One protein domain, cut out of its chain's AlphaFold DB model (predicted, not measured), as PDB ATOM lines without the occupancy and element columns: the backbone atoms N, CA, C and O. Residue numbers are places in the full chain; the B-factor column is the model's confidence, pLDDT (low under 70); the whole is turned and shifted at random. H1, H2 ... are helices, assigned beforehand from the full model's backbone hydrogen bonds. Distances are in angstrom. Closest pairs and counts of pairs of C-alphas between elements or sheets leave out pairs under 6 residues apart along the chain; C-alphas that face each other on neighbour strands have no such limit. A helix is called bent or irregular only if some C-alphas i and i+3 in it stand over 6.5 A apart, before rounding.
ATOM      1  N   GLU A   3    -125.867  78.348  46.488       61.69
ATOM      2  CA  GLU A   3    -125.014  79.059  45.541       61.69
ATOM      3  C   GLU A   3    -124.648  78.053  44.448       61.69
ATOM      4  O   GLU A   3    -124.309  76.915  44.765       61.69
ATOM      5  N   ALA A   4    -124.792  78.412  43.172       61.72
ATOM      6  CA  ALA A   4    -124.444  77.506  42.073       61.72
ATOM      7  C   ALA A   4    -122.999  76.986  42.228       61.72
ATOM      8  O   ALA A   4    -122.735  75.803  42.025       61.72
ATOM      9  N   ASP A   5    -122.129  77.851  42.748       71.25
ATOM     10  CA  ASP A   5    -120.740  77.607  43.129       71.25
ATOM     11  C   ASP A   5    -120.584  76.462  44.155       71.25
ATOM     12  O   ASP A   5    -119.588  75.739  44.143       71.25
ATOM     13  N   TYR A   6    -121.580  76.232  45.021       78.00
ATOM     14  CA  TYR A   6    -121.569  75.120  45.978       78.00
ATOM     15  C   TYR A   6    -121.664  73.768  45.270       78.00
ATOM     16  O   TYR A   6    -120.969  72.828  45.646       78.00
ATOM     17  N   PHE A   7    -122.498  73.661  44.234       79.56
ATOM     18  CA  PHE A   7    -122.621  72.426  43.456       79.56
ATOM     19  C   PHE A   7    -121.471  72.244  42.471       79.56
ATOM     20  O   PHE A   7    -121.147  71.114  42.133       79.56
ATOM     21  N   GLU A   8    -120.818  73.326  42.050       76.69
ATOM     22  CA  GLU A   8    -119.593  73.235  41.255       76.69
ATOM     23  C   GLU A   8    -118.448  72.602  42.067       76.69
ATOM     24  O   GLU A   8    -117.736  71.739  41.559       76.69
ATOM     25  N   GLY A   9    -118.320  72.953  43.355       81.31
ATOM     26  CA  GLY A   9    -117.359  72.322  44.272       81.31
ATOM     27  C   GLY A   9    -117.818  70.982  44.866       81.31
ATOM     28  O   GLY A   9    -116.985  70.170  45.271       81.31
ATOM     29  N   HIS A  10    -119.131  70.739  44.926       85.25
ATOM     30  CA  HIS A  10    -119.730  69.538  45.514       85.25
ATOM     31  C   HIS A  10    -120.873  68.987  44.643       85.25
ATOM     32  O   HIS A  10    -122.037  69.003  45.063       85.25
ATOM     33  N   PRO A  11    -120.569  68.459  43.445       87.12
ATOM     34  CA  PRO A  11    -121.583  68.037  42.477       87.12
ATOM     35  C   PRO A  11    -122.554  67.000  43.047       87.12
ATOM     36  O   PRO A  11    -123.761  67.111  42.840       87.12
ATOM     37  N   ILE A  12    -122.078  66.074  43.887       92.56
ATOM     38  CA  ILE A  12    -122.928  65.060  44.528       92.56
ATOM     39  C   ILE A  12    -124.077  65.655  45.364       92.56
ATOM     40  O   ILE A  12    -125.138  65.046  45.489       92.56
ATOM     41  N   GLN A  13    -123.923  66.872  45.897       91.69
ATOM     42  CA  GLN A  13    -124.942  67.500  46.741       91.69
ATOM     43  C   GLN A  13    -126.220  67.836  45.963       91.69
ATOM     44  O   GLN A  13    -127.304  67.842  46.548       91.69
ATOM     45  N   ALA A  14    -126.127  68.059  44.648       91.12
ATOM     46  CA  ALA A  14    -127.310  68.240  43.811       91.12
ATOM     47  C   ALA A  14    -128.148  66.949  43.755       91.12
ATOM     48  O   ALA A  14    -129.366  66.989  43.928       91.12
ATOM     49  N   ALA A  15    -127.490  65.796  43.614       93.38
ATOM     50  CA  ALA A  15    -128.143  64.491  43.650       93.38
ATOM     51  C   ALA A  15    -128.765  64.195  45.023       93.38
ATOM     52  O   ALA A  15    -129.930  63.803  45.099       93.38
ATOM     53  N   VAL A  16    -128.029  64.450  46.111       93.06
ATOM     54  CA  VAL A  16    -128.533  64.270  47.484       93.06
ATOM     55  C   VAL A  16    -129.779  65.123  47.736       93.06
ATOM     56  O   VAL A  16    -130.736  64.645  48.348       93.06
ATOM     57  N   LEU A  17    -129.811  66.363  47.239       92.69
ATOM     58  CA  LEU A  17    -130.971  67.243  47.361       92.69
ATOM     59  C   LEU A  17    -132.198  66.685  46.624       92.69
ATOM     60  O   LEU A  17    -133.290  66.655  47.197       92.69
ATOM     61  N   VAL A  18    -132.027  66.225  45.380       92.19
ATOM     62  CA  VAL A  18    -133.108  65.620  44.580       92.19
ATOM     63  C   VAL A  18    -133.656  64.367  45.264       92.19
ATOM     64  O   VAL A  18    -134.866  64.246  45.453       92.19
ATOM     65  N   VAL A  19    -132.778  63.465  45.705       92.12
ATOM     66  CA  VAL A  19    -133.167  62.229  46.399       92.12
ATOM     67  C   VAL A  19    -133.889  62.539  47.712       92.12
ATOM     68  O   VAL A  19    -134.953  61.982  47.983       92.12
ATOM     69  N   SER A  20    -133.383  63.498  48.493       91.12
ATOM     70  CA  SER A  20    -134.029  63.940  49.737       91.12
ATOM     71  C   SER A  20    -135.430  64.497  49.488       91.12
ATOM     72  O   SER A  20    -136.342  64.230  50.267       91.12
ATOM     73  N   TYR A  21    -135.627  65.243  48.397       91.69
ATOM     74  CA  TYR A  21    -136.946  65.730  48.000       91.69
ATOM     75  C   TYR A  21    -137.905  64.579  47.672       91.69
ATOM     76  O   TYR A  21    -139.050  64.599  48.123       91.69
ATOM     77  N   ILE A  22    -137.454  63.563  46.934       91.94
ATOM     78  CA  ILE A  22    -138.273  62.391  46.589       91.94
ATOM     79  C   ILE A  22    -138.715  61.654  47.862       91.94
ATOM     80  O   ILE A  22    -139.918  61.454  48.053       91.94
ATOM     81  N   HIS A  23    -137.773  61.357  48.766       90.38
ATOM     82  CA  HIS A  23    -138.061  60.703  50.049       90.38
ATOM     83  C   HIS A  23    -138.980  61.534  50.951       90.38
ATOM     84  O   HIS A  23    -139.916  61.007  51.550       90.38
ATOM     85  N   ALA A  24    -138.767  62.851  51.024       90.69
ATOM     86  CA  ALA A  24    -139.613  63.747  51.814       90.69
ATOM     87  C   ALA A  24    -141.070  63.785  51.319       90.69
ATOM     88  O   ALA A  24    -141.971  64.120  52.086       90.69
ATOM     89  N   ASN A  25    -141.305  63.443  50.050       90.19
ATOM     90  CA  ASN A  25    -142.636  63.368  49.455       90.19
ATOM     91  C   ASN A  25    -143.194  61.933  49.386       90.19
ATOM     92  O   ASN A  25    -144.271  61.754  48.817       90.19
ATOM     93  N   HIS A  26    -142.502  60.932  49.947       88.06
ATOM     94  CA  HIS A  26    -142.875  59.511  49.874       88.06
ATOM     95  C   HIS A  26    -143.116  59.022  48.436       88.06
ATOM     96  O   HIS A  26    -144.061  58.276  48.168       88.06
ATOM     97  N   ARG A  27    -142.314  59.524  47.489       87.88
ATOM     98  CA  ARG A  27    -142.427  59.205  46.058       87.88
ATOM     99  C   ARG A  27    -141.452  58.116  45.614       87.88
ATOM    100  O   ARG A  27    -141.544  57.650  44.484       87.88
ATOM    101  N   GLU A  28    -140.535  57.705  46.479       88.88
ATOM    102  CA  GLU A  28    -139.626  56.601  46.223       88.88
ATOM    103  C   GLU A  28    -140.383  55.274  46.065       88.88
ATOM    104  O   GLU A  28    -141.366  54.985  46.744       88.88
ATOM    105  N   SER A  29    -139.886  54.427  45.169       86.19
ATOM    106  CA  SER A  29    -140.381  53.063  44.969       86.19
ATOM    107  C   SER A  29    -139.756  52.065  45.951       86.19
ATOM    108  O   SER A  29    -140.260  50.954  46.108       86.19
ATOM    109  N   GLY A  30    -138.661  52.437  46.623       87.06
ATOM    110  CA  GLY A  30    -138.004  51.602  47.623       87.06
ATOM    111  C   GLY A  30    -136.874  52.324  48.365       87.06
ATOM    112  O   GLY A  30    -136.388  53.352  47.896       87.06
ATOM    113  N   PRO A  31    -136.423  51.774  49.508       80.50
ATOM    114  CA  PRO A  31    -135.461  52.433  50.396       80.50
ATOM    115  C   PRO A  31    -134.052  52.583  49.806       80.50
ATOM    116  O   PRO A  31    -133.303  53.414  50.296       80.50
ATOM    117  N   TYR A  32    -133.708  51.804  48.777       87.94
ATOM    118  CA  TYR A  32    -132.372  51.772  48.161       87.94
ATOM    119  C   TYR A  32    -132.395  52.157  46.677       87.94
ATOM    120  O   TYR A  32    -131.466  51.844  45.937       87.94
ATOM    121  N   GLN A  33    -133.483  52.777  46.206       90.38
ATOM    122  CA  GLN A  33    -133.699  53.054  44.781       90.38
ATOM    123  C   GLN A  33    -132.553  53.861  44.147       90.38
ATOM    124  O   GLN A  33    -132.279  53.690  42.962       90.38
ATOM    125  N   PHE A  34    -131.901  54.727  44.924       93.88
ATOM    126  CA  PHE A  34    -130.881  55.653  44.434       93.88
ATOM    127  C   PHE A  34    -129.476  55.362  44.975       93.88
ATOM    128  O   PHE A  34    -128.543  56.074  44.615       93.88
ATOM    129  N   ASP A  35    -129.301  54.323  45.794       93.00
ATOM    130  CA  ASP A  35    -128.023  54.014  46.447       93.00
ATOM    131  C   ASP A  35    -126.916  53.726  45.432       93.00
ATOM    132  O   ASP A  35    -125.797  54.203  45.588       93.00
ATOM    133  N   GLU A  36    -127.208  52.963  44.377       93.75
ATOM    134  CA  GLU A  36    -126.218  52.647  43.339       93.75
ATOM    135  C   GLU A  36    -125.760  53.913  42.603       93.75
ATOM    136  O   GLU A  36    -124.562  54.136  42.435       93.75
ATOM    137  N   PHE A  37    -126.712  54.777  42.238       94.94
ATOM    138  CA  PHE A  37    -126.439  56.061  41.595       94.94
ATOM    139  C   PHE A  37    -125.600  56.977  42.498       94.94
ATOM    140  O   PHE A  37    -124.585  57.518  42.059       94.94
ATOM    141  N   LEU A  38    -125.988  57.120  43.770       95.38
ATOM    142  CA  LEU A  38    -125.273  57.959  44.731       95.38
ATOM    143  C   LEU A  38    -123.853  57.442  44.979       95.38
ATOM    144  O   LEU A  38    -122.911  58.215  44.834       95.38
ATOM    145  N   ASN A  39    -123.682  56.146  45.261       94.75
ATOM    146  CA  ASN A  39    -122.363  55.557  45.513       94.75
ATOM    147  C   ASN A  39    -121.437  55.662  44.290       94.75
ATOM    148  O   ASN A  39    -120.246  55.946  44.440       94.75
ATOM    149  N   LYS A  40    -121.969  55.449  43.074       94.94
ATOM    150  CA  LYS A  40    -121.205  55.571  41.822       94.94
ATOM    151  C   LYS A  40    -120.604  56.968  41.702       94.94
ATOM    152  O   LYS A  40    -119.393  57.108  41.553       94.94
ATOM    153  N   TYR A  41    -121.443  57.999  41.771       95.38
ATOM    154  CA  TYR A  41    -120.992  59.368  41.539       95.38
ATOM    155  C   TYR A  41    -120.251  59.970  42.732       95.38
ATOM    156  O   TYR A  41    -119.352  60.777  42.522       95.38
ATOM    157  N   GLU A  42    -120.539  59.535  43.960       94.06
ATOM    158  CA  GLU A  42    -119.707  59.850  45.125       94.06
ATOM    159  C   GLU A  42    -118.271  59.354  44.912       94.06
ATOM    160  O   GLU A  42    -117.339  60.149  44.988       94.06
ATOM    161  N   THR A  43    -118.098  58.091  44.505       93.88
ATOM    162  CA  THR A  43    -116.772  57.513  44.214       93.88
ATOM    163  C   THR A  43    -116.058  58.252  43.076       93.88
ATOM    164  O   THR A  43    -114.873  58.566  43.184       93.88
ATOM    165  N   ILE A  44    -116.768  58.557  41.982       94.19
ATOM    166  CA  ILE A  44    -116.184  59.259  40.827       94.19
ATOM    167  C   ILE A  44    -115.703  60.659  41.221       94.19
ATOM    168  O   ILE A  44    -114.611  61.063  40.825       94.19
ATOM    169  N   PHE A  45    -116.498  61.404  41.992       91.69
ATOM    170  CA  PHE A  45    -116.144  62.764  42.397       91.69
ATOM    171  C   PHE A  45    -115.129  62.814  43.545       91.69
ATOM    172  O   PHE A  45    -114.410  63.806  43.657       91.69
ATOM    173  N   GLU A  46    -115.031  61.767  44.366       92.31
ATOM    174  CA  GLU A  46    -113.985  61.633  45.388       92.31
ATOM    175  C   GLU A  46    -112.611  61.339  44.761       92.31
ATOM    176  O   GLU A  46    -111.601  61.889  45.202       92.31
ATOM    177  N   TYR A  47    -112.578  60.544  43.684       92.12
ATOM    178  CA  TYR A  47    -111.352  60.149  42.977       92.12
ATOM    179  C   TYR A  47    -111.413  60.526  41.481       92.12
ATOM    180  O   TYR A  47    -111.458  59.641  40.616       92.12
ATOM    181  N   PRO A  48    -111.406  61.830  41.140       88.12
ATOM    182  CA  PRO A  48    -111.714  62.303  39.790       88.12
ATOM    183  C   PRO A  48    -110.675  61.909  38.734       88.12
ATOM    184  O   PRO A  48    -111.045  61.629  37.591       88.12
ATOM    185  N   ASP A  49    -109.397  61.843  39.116       90.12
ATOM    186  CA  ASP A  49    -108.299  61.455  38.222       90.12
ATOM    187  C   ASP A  49    -108.341  59.957  37.872       90.12
ATOM    188  O   ASP A  49    -108.000  59.562  36.758       90.12
ATOM    189  N   GLU A  50    -108.784  59.116  38.811       91.81
ATOM    190  CA  GLU A  50    -108.863  57.659  38.639       91.81
ATOM    191  C   GLU A  50    -110.092  57.239  37.826       91.81
ATOM    192  O   GLU A  50    -110.067  56.219  37.137       91.81
ATOM    193  N   ASN A  51    -111.155  58.044  37.885       87.94
ATOM    194  CA  ASN A  51    -112.460  57.715  37.318       87.94
ATOM    195  C   ASN A  51    -112.842  58.568  36.104       87.94
ATOM    196  O   ASN A  51    -113.982  58.497  35.654       87.94
ATOM    197  N   ASN A  52    -111.913  59.364  35.568       88.38
ATOM    198  CA  ASN A  52    -112.163  60.235  34.418       88.38
ATOM    199  C   ASN A  52    -113.424  61.101  34.611       88.38
ATOM    200  O   ASN A  52    -114.332  61.126  33.776       88.38
ATOM    201  N   ALA A  53    -113.486  61.805  35.747       87.56
ATOM    202  CA  ALA A  53    -114.676  62.554  36.145       87.56
ATOM    203  C   ALA A  53    -115.150  63.549  35.074       87.56
ATOM    204  O   ALA A  53    -116.348  63.771  34.944       87.56
ATOM    205  N   ALA A  54    -114.240  64.115  34.274       86.56
ATOM    206  CA  ALA A  54    -114.588  65.035  33.193       86.56
ATOM    207  C   ALA A  54    -115.550  64.417  32.161       86.56
ATOM    208  O   ALA A  54    -116.484  65.091  31.723       86.56
ATOM    209  N   ASP A  55    -115.358  63.143  31.811       88.06
ATOM    210  CA  ASP A  55    -116.242  62.432  30.885       88.06
ATOM    211  C   ASP A  55    -117.514  61.936  31.597       88.06
ATOM    212  O   ASP A  55    -118.608  61.977  31.027       88.06
ATOM    213  N   GLU A  56    -117.406  61.551  32.871       92.00
ATOM    214  CA  GLU A  56    -118.539  61.071  33.670       92.00
ATOM    215  C   GLU A  56    -119.501  62.181  34.119       92.00
ATOM    216  O   GLU A  56    -120.663  61.896  34.397       92.00
ATOM    217  N   VAL A  57    -119.089  63.455  34.136       90.56
ATOM    218  CA  VAL A  57    -119.982  64.591  34.454       90.56
ATOM    219  C   VAL A  57    -121.186  64.633  33.514       90.56
ATOM    220  O   VAL A  57    -122.296  64.958  33.938       90.56
ATOM    221  N   ARG A  58    -121.002  64.280  32.238       91.50
ATOM    222  CA  ARG A  58    -122.121  64.221  31.297       91.50
ATOM    223  C   ARG A  58    -123.090  63.097  31.656       91.50
ATOM    224  O   ARG A  58    -124.293  63.340  31.695       91.50
ATOM    225  N   ASN A  59    -122.565  61.916  31.978       94.25
ATOM    226  CA  ASN A  59    -123.374  60.781  32.421       94.25
ATOM    227  C   ASN A  59    -124.128  61.122  33.714       94.25
ATOM    228  O   ASN A  59    -125.312  60.823  33.827       94.25
ATOM    229  N   TYR A  60    -123.473  61.818  34.649       94.88
ATOM    230  CA  TYR A  60    -124.077  62.290  35.892       94.88
ATOM    231  C   TYR A  60    -125.292  63.178  35.630       94.88
ATOM    232  O   TYR A  60    -126.360  62.955  36.199       94.88
ATOM    233  N   ILE A  61    -125.136  64.175  34.753       93.06
ATOM    234  CA  ILE A  61    -126.212  65.104  34.396       93.06
ATOM    235  C   ILE A  61    -127.355  64.364  33.693       93.06
ATOM    236  O   ILE A  61    -128.515  64.591  34.039       93.06
ATOM    237  N   ASP A  62    -127.046  63.486  32.738       95.12
ATOM    238  CA  ASP A  62    -128.051  62.736  31.977       95.12
ATOM    239  C   ASP A  62    -128.847  61.782  32.893       95.12
ATOM    240  O   ASP A  62    -130.081  61.761  32.861       95.12
ATOM    241  N   GLU A  63    -128.165  61.042  33.773       95.81
ATOM    242  CA  GLU A  63    -128.798  60.144  34.746       95.81
ATOM    243  C   GLU A  63    -129.622  60.917  35.790       95.81
ATOM    244  O   GLU A  63    -130.772  60.553  36.051       95.81
ATOM    245  N   LEU A  64    -129.096  62.017  36.348       94.62
ATOM    246  CA  LEU A  64    -129.835  62.846  37.306       94.62
ATOM    247  C   LEU A  64    -131.075  63.483  36.665       94.62
ATOM    248  O   LEU A  64    -132.131  63.537  37.294       94.62
ATOM    249  N   SER A  65    -130.967  63.934  35.414       93.81
ATOM    250  CA  SER A  65    -132.096  64.503  34.669       93.81
ATOM    251  C   SER A  65    -133.193  63.460  34.469       93.81
ATOM    252  O   SER A  65    -134.353  63.740  34.759       93.81
ATOM    253  N   SER A  66    -132.825  62.232  34.093       94.12
ATOM    254  CA  SER A  66    -133.761  61.106  33.968       94.12
ATOM    255  C   SER A  66    -134.458  60.762  35.290       94.12
ATOM    256  O   SER A  66    -135.645  60.428  35.301       94.12
ATOM    257  N   ILE A  67    -133.758  60.871  36.428       92.75
ATOM    258  CA  ILE A  67    -134.384  60.722  37.750       92.75
ATOM    259  C   ILE A  67    -135.412  61.833  37.962       92.75
ATOM    260  O   ILE A  67    -136.548  61.540  38.320       92.75
ATOM    261  N   VAL A  68    -135.039  63.095  37.740       91.12
ATOM    262  CA  VAL A  68    -135.927  64.245  37.966       91.12
ATOM    263  C   VAL A  68    -137.172  64.179  37.075       91.12
ATOM    264  O   VAL A  68    -138.278  64.381  37.575       91.12
ATOM    265  N   GLU A  69    -137.022  63.845  35.793       92.31
ATOM    266  CA  GLU A  69    -138.118  63.743  34.818       92.31
ATOM    267  C   GLU A  69    -139.206  62.737  35.218       92.31
ATOM    268  O   GLU A  69    -140.366  62.920  34.860       92.31
TER     269      GLU A  69
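What this domain is: This is residues 3 to 69 of the 72 residues of an uncharacterized protein of Blautia sp. TM10-2 (UniProt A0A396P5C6). Three helices, H2, H3 and H4, run up and down as a bundle with their centres in a triangle, and they meet over parts of their lengths alone. The short H1 makes a corner with the beginning of H2, and the link from H2 to H3 loops round one end of the bundle. The 67 printed residues hold four named helices, in the order H1, H2, H3, H4, and no named strand; the class is all helix. The whole is compact, with a radius of gyration of the C-alphas of 12.2 A and spans of 36 by 26 by 19 A.

How they stand to each other: Start at H1, residues 4 to 9, which is close to but not clearly touching H2, residues 12 to 24; their closest C-alphas, of Phe 7 and Ala 14, are 6.3 A apart, at a steep tilt of 64 degrees. Go on to H3, residues 35 to 46: H2 touches it with residues 12 to 16 alone, closest at the C-alphas of Ile 12 and Glu 42, 6.2 A, in a helical hairpin with a shallow tilt of 21 degrees, opposite ways. H3 makes a second helical hairpin with H4, residues 53 to 69, closest at the C-alphas of Ile 44 and Ala 53, 5.9 A, with a shallow tilt of 29 degrees, opposite ways; here H3 touches with residues 41 to 45 alone and H4 with residues 53 to 60 alone. H2 and H4 are close but not clearly touching, with the C-alphas of Ala 15 and Leu 64 closest at 6.8 A, and run the same way. H1 is apart from H3 and H4. Every O i to N i+4 pair is within hydrogen-bond range in H1, H2 and H3, and 11 of 13 in H4.

Where its parts are: Find C-alpha 4 at (-124.444, 77.506, 42.073), where H1 begins its 9.1 A. H2 runs 18.3 A from C-alpha 12 at (-122.928, 65.060, 44.528), and H3 runs 16.0 A. H4, the longest, runs 23.5 A to C-alpha 69 at (-138.118, 63.743, 34.818); it is neither bent nor irregular, but only just: C-alphas 55 and 58 are 6.2 A apart.

The domain as a whole: Look for the two C-alphas farthest apart, those of His 26 and Asp 49, at 36.5 A. The printed part has no cut and no long link. Its mean pLDDT is 89.4, and residues 3 to 4 are under 70.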